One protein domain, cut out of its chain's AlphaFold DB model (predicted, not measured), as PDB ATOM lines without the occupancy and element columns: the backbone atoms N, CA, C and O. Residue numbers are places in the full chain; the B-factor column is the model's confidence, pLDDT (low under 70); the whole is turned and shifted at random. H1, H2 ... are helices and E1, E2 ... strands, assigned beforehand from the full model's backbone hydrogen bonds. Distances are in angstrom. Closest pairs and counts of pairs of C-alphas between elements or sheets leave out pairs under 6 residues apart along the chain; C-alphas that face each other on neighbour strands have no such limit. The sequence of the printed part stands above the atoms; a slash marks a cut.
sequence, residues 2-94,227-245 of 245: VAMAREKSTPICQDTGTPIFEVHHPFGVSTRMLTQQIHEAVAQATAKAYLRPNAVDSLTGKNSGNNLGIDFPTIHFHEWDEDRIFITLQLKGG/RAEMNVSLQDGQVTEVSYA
ATOM      1  N   VAL A   2      79.137  19.566  -7.454       93.00
ATOM      2  CA  VAL A   2      79.166  18.875  -6.138       93.00
ATOM      3  C   VAL A   2      80.332  19.326  -5.244       93.00
ATOM      4  O   VAL A   2      80.106  19.706  -4.100       93.00
ATOM      5  N   ALA A   3      81.562  19.335  -5.773       94.25
ATOM      6  CA  ALA A   3      82.753  19.736  -5.016       94.25
ATOM      7  C   ALA A   3      82.654  21.173  -4.468       94.25
ATOM      8  O   ALA A   3      82.880  21.389  -3.284       94.25
ATOM      9  N   MET A   4      82.218  22.127  -5.300       93.88
ATOM     10  CA  MET A   4      82.052  23.529  -4.896       93.88
ATOM     11  C   MET A   4      80.967  23.700  -3.830       93.88
ATOM     12  O   MET A   4      81.157  24.454  -2.883       93.88
ATOM     13  N   ALA A   5      79.836  23.000  -3.975       92.69
ATOM     14  CA  ALA A   5      78.749  23.045  -3.000       92.69
ATOM     15  C   ALA A   5      79.212  22.545  -1.622       92.69
ATOM     16  O   ALA A   5      78.891  23.156  -0.606       92.69
ATOM     17  N   ARG A   6      80.018  21.473  -1.598       91.50
ATOM     18  CA  ARG A   6      80.609  20.925  -0.372       91.50
ATOM     19  C   ARG A   6      81.617  21.885   0.258       91.50
ATOM     20  O   ARG A   6      81.526  22.147   1.448       91.50
ATOM     21  N   GLU A   7      82.548  22.411  -0.532       94.50
ATOM     22  CA  GLU A   7      83.587  23.334  -0.057       94.50
ATOM     23  C   GLU A   7      82.990  24.616   0.538       94.50
ATOM     24  O   GLU A   7      83.420  25.081   1.589       94.50
ATOM     25  N   LYS A   8      81.964  25.172  -0.115       91.19
ATOM     26  CA  LYS A   8      81.376  26.466   0.256       91.19
ATOM     27  C   LYS A   8      80.163  26.355   1.176       91.19
ATOM     28  O   LYS A   8      79.600  27.381   1.542       91.19
ATOM     29  N   SER A   9      79.741  25.138   1.529       87.25
ATOM     30  CA  SER A   9      78.502  24.881   2.282       87.25
ATOM     31  C   SER A   9      77.274  25.585   1.680       87.25
ATOM     32  O   SER A   9      76.415  26.103   2.391       87.25
ATOM     33  N   THR A  10      77.199  25.623   0.347       90.31
ATOM     34  CA  THR A  10      76.118  26.274  -0.409       90.31
ATOM     35  C   THR A  10      75.226  25.233  -1.081       90.31
ATOM     36  O   THR A  10      75.723  24.165  -1.454       90.31
ATOM     37  N   PRO A  11      73.940  25.531  -1.341       92.62
ATOM     38  CA  PRO A  11      73.072  24.614  -2.069       92.62
ATOM     39  C   PRO A  11      73.653  24.189  -3.425       92.62
ATOM     40  O   PRO A  11      74.112  25.017  -4.210       92.62
ATOM     41  N   ILE A  12      73.584  22.891  -3.735       94.62
ATOM     42  CA  ILE A  12      74.043  22.346  -5.026       94.62
ATOM     43  C   ILE A  12      73.179  22.804  -6.214       94.62
ATOM     44  O   ILE A  12      73.612  22.759  -7.362       94.62
ATOM     45  N   CYS A  13      71.943  23.227  -5.959       95.31
ATOM     46  CA  CYS A  13      70.990  23.677  -6.968       95.31
ATOM     47  C   CYS A  13      70.222  24.884  -6.429       95.31
ATOM     48  O   CYS A  13      69.912  24.938  -5.239       95.31
ATOM     49  N   GLN A  14      69.891  25.823  -7.320       93.88
ATOM     50  CA  GLN A  14      69.116  27.026  -7.012       93.88
ATOM     51  C   GLN A  14      67.702  26.722  -6.505       93.88
ATOM     52  O   GLN A  14      67.090  27.563  -5.858       93.88
ATOM     53  N   ASP A  15      67.153  25.563  -6.859       96.06
ATOM     54  CA  ASP A  15      65.917  25.049  -6.287       96.06
ATOM     55  C   ASP A  15      66.281  24.040  -5.200       96.06
ATOM     56  O   ASP A  15      66.660  22.905  -5.499       96.06
ATOM     57  N   THR A  16      66.163  24.437  -3.933       96.31
ATOM     58  CA  THR A  16      66.447  23.560  -2.787       96.31
ATOM     59  C   THR A  16      65.371  22.506  -2.547       96.31
ATOM     60  O   THR A  16      65.554  21.663  -1.682       96.31
ATOM     61  N   GLY A  17      64.312  22.487  -3.359       96.38
ATOM     62  CA  GLY A  17      63.218  21.529  -3.318       96.38
ATOM     63  C   GLY A  17      62.188  21.780  -2.223       96.38
ATOM     64  O   GLY A  17      62.331  22.680  -1.394       96.38
ATOM     65  N   THR A  18      61.145  20.957  -2.251       97.19
ATOM     66  CA  THR A  18      60.175  20.785  -1.171       97.19
ATOM     67  C   THR A  18      60.761  19.837  -0.125       97.19
ATOM     68  O   THR A  18      61.180  18.735  -0.503       97.19
ATOM     69  N   PRO A  19      60.793  20.217   1.164       98.06
ATOM     70  CA  PRO A  19      61.140  19.298   2.238       98.06
ATOM     71  C   PRO A  19      60.012  18.285   2.457       98.06
ATOM     72  O   PRO A  19      58.868  18.664   2.721       98.06
ATOM     73  N   ILE A  20      60.348  17.004   2.333       98.12
ATOM     74  CA  ILE A  20      59.457  15.873   2.589       98.12
ATOM     75  C   ILE A  20      60.098  15.030   3.688       98.12
ATOM     76  O   ILE A  20      61.204  14.516   3.506       98.12
ATOM     77  N   PHE A  21      59.407  14.909   4.816       98.38
ATOM     78  CA  PHE A  21      59.845  14.148   5.976       98.38
ATOM     79  C   PHE A  21      59.088  12.822   6.067       98.38
ATOM     80  O   PHE A  21      57.861  12.799   5.996       98.38
ATOM     81  N   GLU A  22      59.820  11.734   6.285       98.06
ATOM     82  CA  GLU A  22      59.297  10.445   6.739       98.06
ATOM     83  C   GLU A  22      59.787  10.242   8.173       98.06
ATOM     84  O   GLU A  22      60.990  10.135   8.405       98.06
ATOM     85  N   VAL A  23      58.869  10.247   9.134       98.25
ATOM     86  CA  VAL A  23      59.168  10.240  10.566       98.25
ATOM     87  C   VAL A  23      58.587   8.983  11.184       98.25
ATOM     88  O   VAL A  23      57.371   8.859  11.309       98.25
ATOM     89  N   HIS A  24      59.458   8.070  11.589       98.31
ATOM     90  CA  HIS A  24      59.076   6.922  12.391       98.31
ATOM     91  C   HIS A  24      59.313   7.237  13.866       98.31
ATOM     92  O   HIS A  24      60.349   7.812  14.211       98.31
ATOM     93  N   HIS A  25      58.351   6.924  14.729       97.56
ATOM     94  CA  HIS A  25      58.417   7.266  16.148       97.56
ATOM     95  C   HIS A  25      57.757   6.192  17.023       97.56
ATOM     96  O   HIS A  25      56.808   5.549  16.576       97.56
ATOM     97  N   PRO A  26      58.202   6.014  18.279       96.38
ATOM     98  CA  PRO A  26      57.521   5.129  19.208       96.38
ATOM     99  C   PRO A  26      56.173   5.694  19.639       96.38
ATOM    100  O   PRO A  26      55.908   6.902  19.543       96.38
ATOM    101  N   PHE A  27      55.342   4.806  20.177       94.88
ATOM    102  CA  PHE A  27      54.115   5.183  20.859       94.88
ATOM    103  C   PHE A  27      54.374   6.218  21.966       94.88
ATOM    104  O   PHE A  27      55.375   6.175  22.682       94.88
ATOM    105  N   GLY A  28      53.451   7.171  22.113       92.00
ATOM    106  CA  GLY A  28      53.519   8.222  23.135       92.00
ATOM    107  C   GLY A  28      54.349   9.453  22.749       92.00
ATOM    108  O   GLY A  28      54.277  10.471  23.440       92.00
ATOM    109  N   VAL A  29      55.075   9.426  21.626       94.06
ATOM    110  CA  VAL A  29      55.750  10.619  21.094       94.06
ATOM    111  C   VAL A  29      54.739  11.555  20.430       94.06
ATOM    112  O   VAL A  29      53.970  11.171  19.551       94.06
ATOM    113  N   SER A  30      54.739  12.828  20.834       95.88
ATOM    114  CA  SER A  30      53.799  13.813  20.294       95.88
ATOM    115  C   SER A  30      54.184  14.251  18.879       95.88
ATOM    116  O   SER A  30      55.095  15.062  18.692       95.88
ATOM    117  N   THR A  31      53.412  13.815  17.882       97.75
ATOM    118  CA  THR A  31      53.552  14.270  16.486       97.75
ATOM    119  C   THR A  31      53.388  15.784  16.348       97.75
ATOM    120  O   THR A  31      54.090  16.407  15.563       97.75
ATOM    121  N   ARG A  32      52.550  16.425  17.177       97.94
ATOM    122  CA  ARG A  32      52.419  17.893  17.219       97.94
ATOM    123  C   ARG A  32      53.724  18.584  17.627       97.94
ATOM    124  O   ARG A  32      54.088  19.585  17.018       97.94
ATOM    125  N   MET A  33      54.411  18.068  18.651       96.62
ATOM    126  CA  MET A  33      55.698  18.625  19.087       96.62
ATOM    127  C   MET A  33      56.785  18.393  18.036       96.62
ATOM    128  O   MET A  33      57.535  19.317  17.737       96.62
ATOM    129  N   LEU A  34      56.822  17.204  17.426       97.00
ATOM    130  CA  LEU A  34      57.740  16.915  16.322       97.00
ATOM    131  C   LEU A  34      57.505  17.847  15.129       97.00
ATOM    132  O   LEU A  34      58.457  18.422  14.611       97.00
ATOM    133  N   THR A  35      56.249  18.066  14.733       98.44
ATOM    134  CA  THR A  35      55.898  19.020  13.673       98.44
ATOM    135  C   THR A  35      56.414  20.420  13.989       98.44
ATOM    136  O   THR A  35      57.022  21.054  13.130       98.44
ATOM    137  N   GLN A  36      56.229  20.900  15.223       98.31
ATOM    138  CA  GLN A  36      56.733  22.211  15.633       98.31
ATOM    139  C   GLN A  36      58.265  22.292  15.522       98.31
ATOM    140  O   GLN A  36      58.781  23.234  14.923       98.31
ATOM    141  N   GLN A  37      58.986  21.288  16.027       97.75
ATOM    142  CA  GLN A  37      60.451  21.237  15.948       97.75
ATOM    143  C   GLN A  37      60.949  21.183  14.495       97.75
ATOM    144  O   GLN A  37      61.899  21.881  14.137       97.75
ATOM    145  N   ILE A  38      60.282  20.407  13.636       98.31
ATOM    146  CA  ILE A  38      60.583  20.339  12.201       98.31
ATOM    147  C   ILE A  38      60.358  21.703  11.538       98.31
ATOM    148  O   ILE A  38      61.214  22.165  10.782       98.31
ATOM    149  N   HIS A  39      59.247  22.381  11.832       98.62
ATOM    150  CA  HIS A  39      58.962  23.711  11.288       98.62
ATOM    151  C   HIS A  39      60.010  24.743  11.718       98.62
ATOM    152  O   HIS A  39      60.505  25.507  10.886       98.62
ATOM    153  N   GLU A  40      60.388  24.747  12.996       98.62
ATOM    154  CA  GLU A  40      61.438  25.621  13.520       98.62
ATOM    155  C   GLU A  40      62.782  25.347  12.829       98.62
ATOM    156  O   GLU A  40      63.447  26.286  12.385       98.62
ATOM    157  N   ALA A  41      63.153  24.076  12.648       98.19
ATOM    158  CA  ALA A  41      64.375  23.688  11.948       98.19
ATOM    159  C   ALA A  41      64.377  24.136  10.474       98.19
ATOM    160  O   ALA A  41      65.374  24.682   9.996       98.19
ATOM    161  N   VAL A  42      63.261  23.969   9.755       98.50
ATOM    162  CA  VAL A  42      63.116  24.404   8.353       98.50
ATOM    163  C   VAL A  42      63.196  25.928   8.225       98.50
ATOM    164  O   VAL A  42      63.909  26.438   7.352       98.50
ATOM    165  N   ALA A  43      62.533  26.670   9.116       98.62
ATOM    166  CA  ALA A  43      62.598  28.128   9.131       98.62
ATOM    167  C   ALA A  43      64.025  28.625   9.421       98.62
ATOM    168  O   ALA A  43      64.528  29.506   8.721       98.62
ATOM    169  N   GLN A  44      64.715  28.015  10.391       98.44
ATOM    170  CA  GLN A  44      66.110  28.333  10.703       98.44
ATOM    171  C   GLN A  44      67.054  28.014   9.538       98.44
ATOM    172  O   GLN A  44      67.918  28.828   9.210       98.44
ATOM    173  N   ALA A  45      66.894  26.859   8.886       97.12
ATOM    174  CA  ALA A  45      67.694  26.485   7.719       97.12
ATOM    175  C   ALA A  45      67.482  27.456   6.546       97.12
ATOM    176  O   ALA A  45      68.434  27.801   5.844       97.12
ATOM    177  N   THR A  46      66.254  27.946   6.370       97.69
ATOM    178  CA  THR A  46      65.928  28.968   5.365       97.69
ATOM    179  C   THR A  46      66.568  30.315   5.709       97.69
ATOM    180  O   THR A  46      67.214  30.917   4.856       97.69
ATOM    181  N   ALA A  47      66.487  30.760   6.969       97.75
ATOM    182  CA  ALA A  47      67.117  32.004   7.426       97.75
ATOM    183  C   ALA A  47      68.652  31.982   7.297       97.75
ATOM    184  O   ALA A  47      69.269  33.006   7.014       97.75
ATOM    185  N   LYS A  48      69.269  30.804   7.456       95.69
ATOM    186  CA  LYS A  48      70.710  30.570   7.252       95.69
ATOM    187  C   LYS A  48      71.106  30.372   5.782       95.69
ATOM    188  O   LYS A  48      72.265  30.079   5.508       95.69
ATOM    189  N   ALA A  49      70.164  30.506   4.846       93.81
ATOM    190  CA  ALA A  49      70.356  30.294   3.410       93.81
ATOM    191  C   ALA A  49      70.811  28.872   3.007       93.81
ATOM    192  O   ALA A  49      71.277  28.664   1.884       93.81
ATOM    193  N   TYR A  50      70.624  27.870   3.875       93.75
ATOM    194  CA  TYR A  50      70.770  26.459   3.494       93.75
ATOM    195  C   TYR A  50      69.627  26.004   2.583       93.75
ATOM    196  O   TYR A  50      69.804  25.118   1.747       93.75
ATOM    197  N   LEU A  51      68.459  26.636   2.729       95.94
ATOM    198  CA  LEU A  51      67.298  26.459   1.867       95.94
ATOM    199  C   LEU A  51      66.942  27.790   1.200       95.94
ATOM    200  O   LEU A  51      66.949  28.842   1.837       95.94
ATOM    201  N   ARG A  52      66.568  27.735  -0.077       96.31
ATOM    202  CA  ARG A  52      65.843  28.823  -0.733       96.31
ATOM    203  C   ARG A  52      64.392  28.794  -0.245       96.31
ATOM    204  O   ARG A  52      63.832  27.703  -0.134       96.31
ATOM    205  N   PRO A  53      63.749  29.947   0.009       96.81
ATOM    206  CA  PRO A  53      62.331  29.982   0.338       96.81
ATOM    207  C   PRO A  53      61.496  29.569  -0.886       96.81
ATOM    208  O   PRO A  53      61.333  30.330  -1.838       96.81
ATOM    209  N   ASN A  54      61.000  28.336  -0.866       97.00
ATOM    210  CA  ASN A  54      60.288  27.660  -1.949       97.00
ATOM    211  C   ASN A  54      58.780  27.507  -1.682       97.00
ATOM    212  O   ASN A  54      58.035  27.234  -2.620       97.00
ATOM    213  N   ALA A  55      58.310  27.702  -0.447       97.75
ATOM    214  CA  ALA A  55      56.878  27.674  -0.151       97.75
ATOM    215  C   ALA A  55      56.184  28.952  -0.653       97.75
ATOM    216  O   ALA A  55      56.423  30.051  -0.138       97.75
ATOM    217  N   VAL A  56      55.320  28.779  -1.655       97.88
ATOM    218  CA  VAL A  56      54.541  29.833  -2.311       97.88
ATOM    219  C   VAL A  56      53.056  29.510  -2.179       97.88
ATOM    220  O   VAL A  56      52.619  28.414  -2.527       97.88
ATOM    221  N   ASP A  57      52.280  30.474  -1.693       97.81
ATOM    222  CA  ASP A  57      50.826  30.378  -1.638       97.81
ATOM    223  C   ASP A  57      50.254  30.299  -3.063       97.81
ATOM    224  O   ASP A  57      50.500  31.172  -3.897       97.81
ATOM    225  N   SER A  58      49.507  29.232  -3.352       96.00
ATOM    226  CA  SER A  58      49.064  28.925  -4.719       96.00
ATOM    227  C   SER A  58      47.954  29.843  -5.237       96.00
ATOM    228  O   SER A  58      47.741  29.897  -6.444       96.00
ATOM    229  N   LEU A  59      47.248  30.562  -4.357       97.44
ATOM    230  CA  LEU A  59      46.182  31.482  -4.756       97.44
ATOM    231  C   LEU A  59      46.726  32.890  -5.017       97.44
ATOM    232  O   LEU A  59      46.324  33.554  -5.967       97.44
ATOM    233  N   THR A  60      47.637  33.351  -4.165       97.81
ATOM    234  CA  THR A  60      48.147  34.730  -4.172       97.81
ATOM    235  C   THR A  60      49.505  34.871  -4.855       97.81
ATOM    236  O   THR A  60      49.909  35.983  -5.188       97.81
ATOM    237  N   GLY A  61      50.245  33.772  -5.026       97.62
ATOM    238  CA  GLY A  61      51.631  33.785  -5.500       97.62
ATOM    239  C   GLY A  61      52.630  34.341  -4.480       97.62
ATOM    240  O   GLY A  61      53.809  34.508  -4.799       97.62
ATOM    241  N   LYS A  62      52.194  34.640  -3.248       98.19
ATOM    242  CA  LYS A  62      53.066  35.187  -2.207       98.19
ATOM    243  C   LYS A  62      53.983  34.096  -1.661       98.19
ATOM    244  O   LYS A  62      53.535  33.039  -1.226       98.19
ATOM    245  N   ASN A  63      55.280  34.380  -1.631       98.06
ATOM    246  CA  ASN A  63      56.254  33.517  -0.977       98.06
ATOM    247  C   ASN A  63      56.211  33.716   0.551       98.06
ATOM    248  O   ASN A  63      56.157  34.851   1.028       98.06
ATOM    249  N   SER A  64      56.250  32.620   1.308       97.62
ATOM    250  CA  SER A  64      56.282  32.635   2.781       97.62
ATOM    251  C   SER A  64      57.562  33.246   3.365       97.62
ATOM    252  O   SER A  64      57.555  33.760   4.480       97.62
ATOM    253  N   GLY A  65      58.672  33.178   2.624       98.00
ATOM    254  CA  GLY A  65      59.998  33.628   3.045       98.00
ATOM    255  C   GLY A  65      60.748  32.657   3.964       98.00
ATOM    256  O   GLY A  65      61.945  32.837   4.166       98.00
ATOM    257  N   ASN A  66      60.094  31.618   4.490       98.06
ATOM    258  CA  ASN A  66      60.671  30.719   5.498       98.06
ATOM    259  C   ASN A  66      60.418  29.222   5.237       98.06
ATOM    260  O   ASN A  66      60.723  28.411   6.108       98.06
ATOM    261  N   ASN A  67      59.886  28.860   4.061       97.94
ATOM    262  CA  ASN A  67      59.503  27.483   3.717       97.94
ATOM    263  C   ASN A  67      58.396  26.887   4.598       97.94
ATOM    264  O   ASN A  67      58.328  25.669   4.724       97.94
ATOM    265  N   LEU A  68      57.525  27.714   5.180       98.19
ATOM    266  CA  LEU A  68      56.350  27.251   5.917       98.19
ATOM    267  C   LEU A  68      55.061  27.687   5.213       98.19
ATOM    268  O   LEU A  68      54.984  28.774   4.641       98.19
ATOM    269  N   GLY A  69      54.034  26.846   5.269       96.38
ATOM    270  CA  GLY A  69      52.726  27.117   4.680       96.38
ATOM    271  C   GLY A  69      51.716  26.015   4.981       96.38
ATOM    272  O   GLY A  69      51.976  25.120   5.783       96.38
ATOM    273  N   ILE A  70      50.555  26.083   4.330       96.06
ATOM    274  CA  ILE A  70      49.554  25.010   4.389       96.06
ATOM    275  C   ILE A  70      50.178  23.758   3.759       96.06
ATOM    276  O   ILE A  70      50.604  23.805   2.606       96.06
ATOM    277  N   ASP A  71      50.278  22.680   4.539       93.88
ATOM    278  CA  ASP A  71      50.886  21.397   4.154       93.88
ATOM    279  C   ASP A  71      52.327  21.498   3.603       93.88
ATOM    280  O   ASP A  71      52.766  20.674   2.792       93.88
ATOM    281  N   PHE A  72      53.089  22.503   4.060       97.50
ATOM    282  CA  PHE A  72      54.487  22.719   3.682       97.50
ATOM    283  C   PHE A  72      55.327  23.089   4.922       97.50
ATOM    284  O   PHE A  72      55.067  24.131   5.531       97.50
ATOM    285  N   PRO A  73      56.363  22.306   5.286       97.56
ATOM    286  CA  PRO A  73      56.839  21.081   4.632       97.56
ATOM    287  C   PRO A  73      55.862  19.902   4.765       97.56
ATOM    288  O   PRO A  73      54.988  19.898   5.627       97.56
ATOM    289  N   THR A  74      56.027  18.875   3.930       97.44
ATOM    290  CA  THR A  74      55.235  17.640   4.042       97.44
ATOM    291  C   THR A  74      55.853  16.723   5.094       97.44
ATOM    292  O   THR A  74      57.058  16.481   5.059       97.44
ATOM    293  N   ILE A  75      55.037  16.192   6.008       98.19
ATOM    294  CA  ILE A  75      55.487  15.298   7.082       98.19
ATOM    295  C   ILE A  75      54.592  14.057   7.121       98.19
ATOM    296  O   ILE A  75      53.384  14.155   7.334       98.19
ATOM    297  N   HIS A  76      55.193  12.888   6.925       97.69
ATOM    298  CA  HIS A  76      54.546  11.588   7.049       97.69
ATOM    299  C   HIS A  76      54.994  10.927   8.352       97.69
ATOM    300  O   HIS A  76      56.167  10.591   8.496       97.69
ATOM    301  N   PHE A  77      54.068  10.752   9.295       97.94
ATOM    302  CA  PHE A  77      54.325  10.063  10.559       97.94
ATOM    303  C   PHE A  77      53.954   8.581  10.469       97.94
ATOM    304  O   PHE A  77      52.897   8.244   9.935       97.94
ATOM    305  N   HIS A  78      54.806   7.726  11.033       97.69
ATOM    306  CA  HIS A  78      54.606   6.284  11.167       97.69
ATOM    307  C   HIS A  78      54.935   5.882  12.603       97.69
ATOM    308  O   HIS A  78      56.076   6.007  13.041       97.69
ATOM    309  N   GLU A  79      53.942   5.417  13.350       97.75
ATOM    310  CA  GLU A  79      54.194   4.866  14.681       97.75
ATOM    311  C   GLU A  79      54.770   3.445  14.555       97.75
ATOM    312  O   GLU A  79      54.339   2.679  13.687       97.75
ATOM    313  N   TRP A  80      55.750   3.099  15.390       97.31
ATOM    314  CA  TRP A  80      56.379   1.774  15.425       97.31
ATOM    315  C   TRP A  80      56.751   1.333  16.846       97.31
ATOM    316  O   TRP A  80      56.692   2.122  17.787       97.31
ATOM    317  N   ASP A  81      57.179   0.079  16.985       96.00
ATOM    318  CA  ASP A  81      57.542  -0.534  18.272       96.00
ATOM    319  C   ASP A  81      59.045  -0.412  18.607       96.00
ATOM    320  O   ASP A  81      59.563  -1.153  19.439       96.00
ATOM    321  N   GLU A  82      59.776   0.488  17.942       95.31
ATOM    322  CA  GLU A  82      61.202   0.711  18.210       95.31
ATOM    323  C   GLU A  82      61.430   1.898  19.156       95.31
ATOM    324  O   GLU A  82      60.862   2.975  18.964       95.31
ATOM    325  N   ASP A  83      62.362   1.752  20.105       94.31
ATOM    326  CA  ASP A  83      62.782   2.798  21.054       94.31
ATOM    327  C   ASP A  83      63.694   3.865  20.413       94.31
ATOM    328  O   ASP A  83      64.746   4.246  20.931       94.31
ATOM    329  N   ARG A  84      63.318   4.355  19.231       96.19
ATOM    330  CA  ARG A  84      64.023   5.437  18.539       96.19
ATOM    331  C   ARG A  84      63.094   6.234  17.640       96.19
ATOM    332  O   ARG A  84      62.126   5.709  17.096       96.19
ATOM    333  N   ILE A  85      63.437   7.497  17.418       97.56
ATOM    334  CA  ILE A  85      62.858   8.301  16.341       97.56
ATOM    335  C   ILE A  85      63.792   8.207  15.135       97.56
ATOM    336  O   ILE A  85      64.990   8.470  15.249       97.56
ATOM    337  N   PHE A  86      63.247   7.855  13.975       97.94
ATOM    338  CA  PHE A  86      63.988   7.813  12.719       97.94
ATOM    339  C   PHE A  86      63.366   8.762  11.710       97.94
ATOM    340  O   PHE A  86      62.193   8.641  11.357       97.94
ATOM    341  N   ILE A  87      64.158   9.721  11.245       98.12
ATOM    342  CA  ILE A  87      63.710  10.761  10.329       98.12
ATOM    343  C   ILE A  87      64.501  10.641   9.041       98.12
ATOM    344  O   ILE A  87      65.725  10.732   9.042       98.12
ATOM    345  N   THR A  88      63.794  10.508   7.927       97.94
ATOM    346  CA  THR A  88      64.369  10.727   6.603       97.94
ATOM    347  C   THR A  88      63.859  12.043   6.045       97.94
ATOM    348  O   THR A  88      62.654  12.286   6.016       97.94
ATOM    349  N   LEU A  89      64.772  12.889   5.573       97.88
ATOM    350  CA  LEU A  89      64.451  14.109   4.842       97.88
ATOM    351  C   LEU A  89      64.822  13.922   3.376       97.88
ATOM    352  O   LEU A  89      65.974  13.634   3.064       97.88
ATOM    353  N   GLN A  90      63.876  14.165   2.474       97.25
ATOM    354  CA  GLN A  90      64.121  14.307   1.045       97.25
ATOM    355  C   GLN A  90      63.823  15.742   0.596       97.25
ATOM    356  O   GLN A  90      62.778  16.304   0.914       97.25
ATOM    357  N   LEU A  91      64.731  16.329  -0.188       97.25
ATOM    358  CA  LEU A  91      64.579  17.668  -0.762       97.25
ATOM    359  C   LEU A  91      64.243  17.586  -2.256       97.25
ATOM    360  O   LEU A  91      65.123  17.621  -3.132       97.25
ATOM    361  N   LYS A  92      62.948  17.469  -2.552       97.00
ATOM    362  CA  LYS A  92      62.445  17.158  -3.893       97.00
ATOM    363  C   LYS A  92      62.343  18.406  -4.769       97.00
ATOM    364  O   LYS A  92      61.541  19.291  -4.497       97.00
ATOM    365  N   GLY A  93      63.160  18.495  -5.820       97.12
ATOM    366  CA  GLY A  93      63.160  19.648  -6.735       97.12
ATOM    367  C   GLY A  93      61.907  19.711  -7.616       97.12
ATOM    368  O   GLY A  93      61.485  18.683  -8.154       97.12
ATOM    369  N   GLY A  94      61.367  20.910  -7.835       96.19
ATOM    370  CA  GLY A  94      60.127  21.143  -8.580       96.19
ATOM    371  C   GLY A  94      60.195  20.673 -10.034       96.19
ATOM    372  O   GLY A  94      59.261  20.052 -10.524       96.19
ATOM    373  N   ARG A 227      69.018  13.757   0.044       94.12
ATOM    374  CA  ARG A 227      68.381  13.097   1.174       94.12
ATOM    375  C   ARG A 227      69.364  12.954   2.328       94.12
ATOM    376  O   ARG A 227      70.568  12.925   2.080       94.12
ATOM    377  N   ALA A 228      68.842  12.885   3.539       95.00
ATOM    378  CA  ALA A 228      69.606  12.629   4.751       95.00
ATOM    379  C   ALA A 228      68.741  11.850   5.739       95.00
ATOM    380  O   ALA A 228      67.513  12.003   5.746       95.00
ATOM    381  N   GLU A 229      69.389  11.049   6.570       96.62
ATOM    382  CA  GLU A 229      68.747  10.269   7.619       96.62
ATOM    383  C   GLU A 229      69.266  10.707   8.990       96.62
ATOM    384  O   GLU A 229      70.431  11.068   9.157       96.62
ATOM    385  N   MET A 230      68.384  10.686   9.984       97.38
ATOM    386  CA  MET A 230      68.708  10.961  11.377       97.38
ATOM    387  C   MET A 230      68.070   9.892  12.257       97.38
ATOM    388  O   MET A 230      66.864   9.660  12.181       97.38
ATOM    389  N   ASN A 231      68.879   9.266  13.107       97.44
ATOM    390  CA  ASN A 231      68.425   8.362  14.156       97.44
ATOM    391  C   ASN A 231      68.573   9.059  15.507       97.44
ATOM    392  O   ASN A 231      69.616   9.642  15.794       97.44
ATOM    393  N   VAL A 232      67.539   8.971  16.335       96.75
ATOM    394  CA  VAL A 232      67.518   9.487  17.703       96.75
ATOM    395  C   VAL A 232      67.124   8.339  18.623       96.75
ATOM    396  O   VAL A 232      65.950   7.975  18.684       96.75
ATOM    397  N   SER A 233      68.104   7.754  19.302       95.88
ATOM    398  CA  SER A 233      67.889   6.656  20.247       95.88
ATOM    399  C   SER A 233      67.243   7.181  21.525       95.88
ATOM    400  O   SER A 233      67.623   8.248  22.024       95.88
ATOM    401  N   LEU A 234      66.272   6.434  22.051       93.31
ATOM    402  CA  LEU A 234      65.553   6.771  23.271       93.31
ATOM    403  C   LEU A 234      65.770   5.697  24.343       93.31
ATOM    404  O   LEU A 234      65.835   4.509  24.050       93.31
ATOM    405  N   GLN A 235      65.849   6.121  25.600       91.19
ATOM    406  CA  GLN A 235      65.786   5.247  26.769       91.19
ATOM    407  C   GLN A 235      64.901   5.919  27.815       91.19
ATOM    408  O   GLN A 235      65.138   7.071  28.174       91.19
ATOM    409  N   ASP A 236      63.843   5.233  28.252       86.94
ATOM    410  CA  ASP A 236      62.851   5.764  29.200       86.94
ATOM    411  C   ASP A 236      62.277   7.136  28.777       86.94
ATOM    412  O   ASP A 236      62.049   8.036  29.588       86.94
ATOM    413  N   GLY A 237      62.078   7.317  27.467       81.25
ATOM    414  CA  GLY A 237      61.588   8.564  26.872       81.25
ATOM    415  C   GLY A 237      62.618   9.698  26.789       81.25
ATOM    416  O   GLY A 237      62.266  10.800  26.368       81.25
ATOM    417  N   GLN A 238      63.879   9.458  27.159       88.12
ATOM    418  CA  GLN A 238      64.971  10.429  27.055       88.12
ATOM    419  C   GLN A 238      65.893  10.122  25.879       88.12
ATOM    420  O   GLN A 238      66.157   8.963  25.574       88.12
ATOM    421  N   VAL A 239      66.414  11.168  25.235       92.81
ATOM    422  CA  VAL A 239      67.387  11.033  24.144       92.81
ATOM    423  C   VAL A 239      68.729  10.575  24.704       92.81
ATOM    424  O   VAL A 239      69.300  11.248  25.561       92.81
ATOM    425  N   THR A 240      69.251   9.470  24.181       93.94
ATOM    426  CA  THR A 240      70.562   8.924  24.568       93.94
ATOM    427  C   THR A 240      71.627   9.147  23.505       93.94
ATOM    428  O   THR A 240      72.778   9.426  23.832       93.94
ATOM    429  N   GLU A 241      71.248   9.079  22.230       94.69
ATOM    430  CA  GLU A 241      72.165   9.223  21.103       94.69
ATOM    431  C   GLU A 241      71.456   9.861  19.907       94.69
ATOM    432  O   GLU A 241      70.280   9.600  19.652       94.69
ATOM    433  N   VAL A 242      72.195  10.675  19.149       94.31
ATOM    434  CA  VAL A 242      71.770  11.182  17.842       94.31
ATOM    435  C   VAL A 242      72.848  10.856  16.815       94.31
ATOM    436  O   VAL A 242      74.004  11.240  16.992       94.31
ATOM    437  N   SER A 243      72.472  10.184  15.729       93.94
ATOM    438  CA  SER A 243      73.364   9.880  14.608       93.94
ATOM    439  C   SER A 243      72.750  10.269  13.263       93.94
ATOM    440  O   SER A 243      71.529  10.346  13.111       93.94
ATOM    441  N   TYR A 244      73.612  10.543  12.282       91.12
ATOM    442  CA  TYR A 244      73.243  11.016  10.945       91.12
ATOM    443  C   TYR A 244      73.851  10.099   9.879       91.12
ATOM    444  O   TYR A 244      74.998   9.673  10.037       91.12
ATOM    445  N   ALA A 245      73.109   9.827   8.801       73.94
ATOM    446  CA  ALA A 245      73.558   9.023   7.659       73.94
ATOM    447  C   ALA A 245      73.233   9.683   6.308       73.94
ATOM    448  O   ALA A 245      72.219  10.418   6.209       73.94
TER     449      ALA A 245
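What this domain is: This is residues 2 to 94 and 227 to 245 of the 245 residues of the protein "Fumarate hydratase" of Anaerolineae bacterium (UniProt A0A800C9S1). Look first for a twisted wall of five strands, E2 E1 E3 E4 E5, with the long helix H2 grazing it near E2 and E1 with residues 31 to 42. Short helix H1 sits away from the sheet, and a long stretch with no named element, residues 48 to 73, leads from H2 back to edge strand E2. The printed part has 112 residues, and along it come H1, E1, H2, E2, E3, E4 and E5, of the mixed class, helices and strands. The sheet is mixed too, with E2 and E1 parallel and the other neighbours antiparallel. The whole is only just compact, close to loose, with a radius of gyration of the C-alphas of 15.4 A, and its outline is flat, spanning 43 by 38 by 20 A.

Where its parts are: Find C-alpha 18 at (60.175, 20.785, -1.171); from there E1, residues 18 to 26, runs 25.8 A. E2 is residues 74 to 80, E3 is residues 84 to 92 and 25.4 A long, and E4 is residues 227 to 235 and 26.9 A long. E5, residues 238 to 244, ends at C-alpha 244, at (73.243, 11.016, 10.945). H2, residues 31 to 47, runs 24.1 A from C-alpha 31 at (53.552, 14.270, 16.486). H1 is residues 2 to 8.

How they stand to each other: Start at inner strand E1, where N 22 and O 88 of antiparallel E3 are within hydrogen-bond range at 2.9 A. On the other side of E1, parallel E2 brings O 76 to 2.8 A from N 23. Beyond E3 comes antiparallel E4, with N 87 and O 230 at 2.9 A. E4 and edge strand E5 form a hairpin, with N 233 and O 241 at 2.9 A. E1, H2 and E2 make a strand-helix-strand unit, two parallel neighbour strands with a helix between them along the chain, and its crossover is right-handed. H2 is on the sheet but only grazes it; its closest C-alpha to E2 is that of Thr 31, 7.3 A from that of Phe 77. H1 is not on the sheet and is apart from H2. In H1 and H2 every O i to N i+4 pair is within hydrogen-bond range.

The domain as a whole: Look to the C-alphas of Thr 60 and Asp 236 for the two farthest apart, 46.6 A. Residues 95 to 226 are not printed, and C-alphas 94 and 227 are 15.1 A apart across this cut. The link from H2 to E2 is long, with 26 residues. The mean pLDDT of the printed part is 95.8, and no printed residue is under 70.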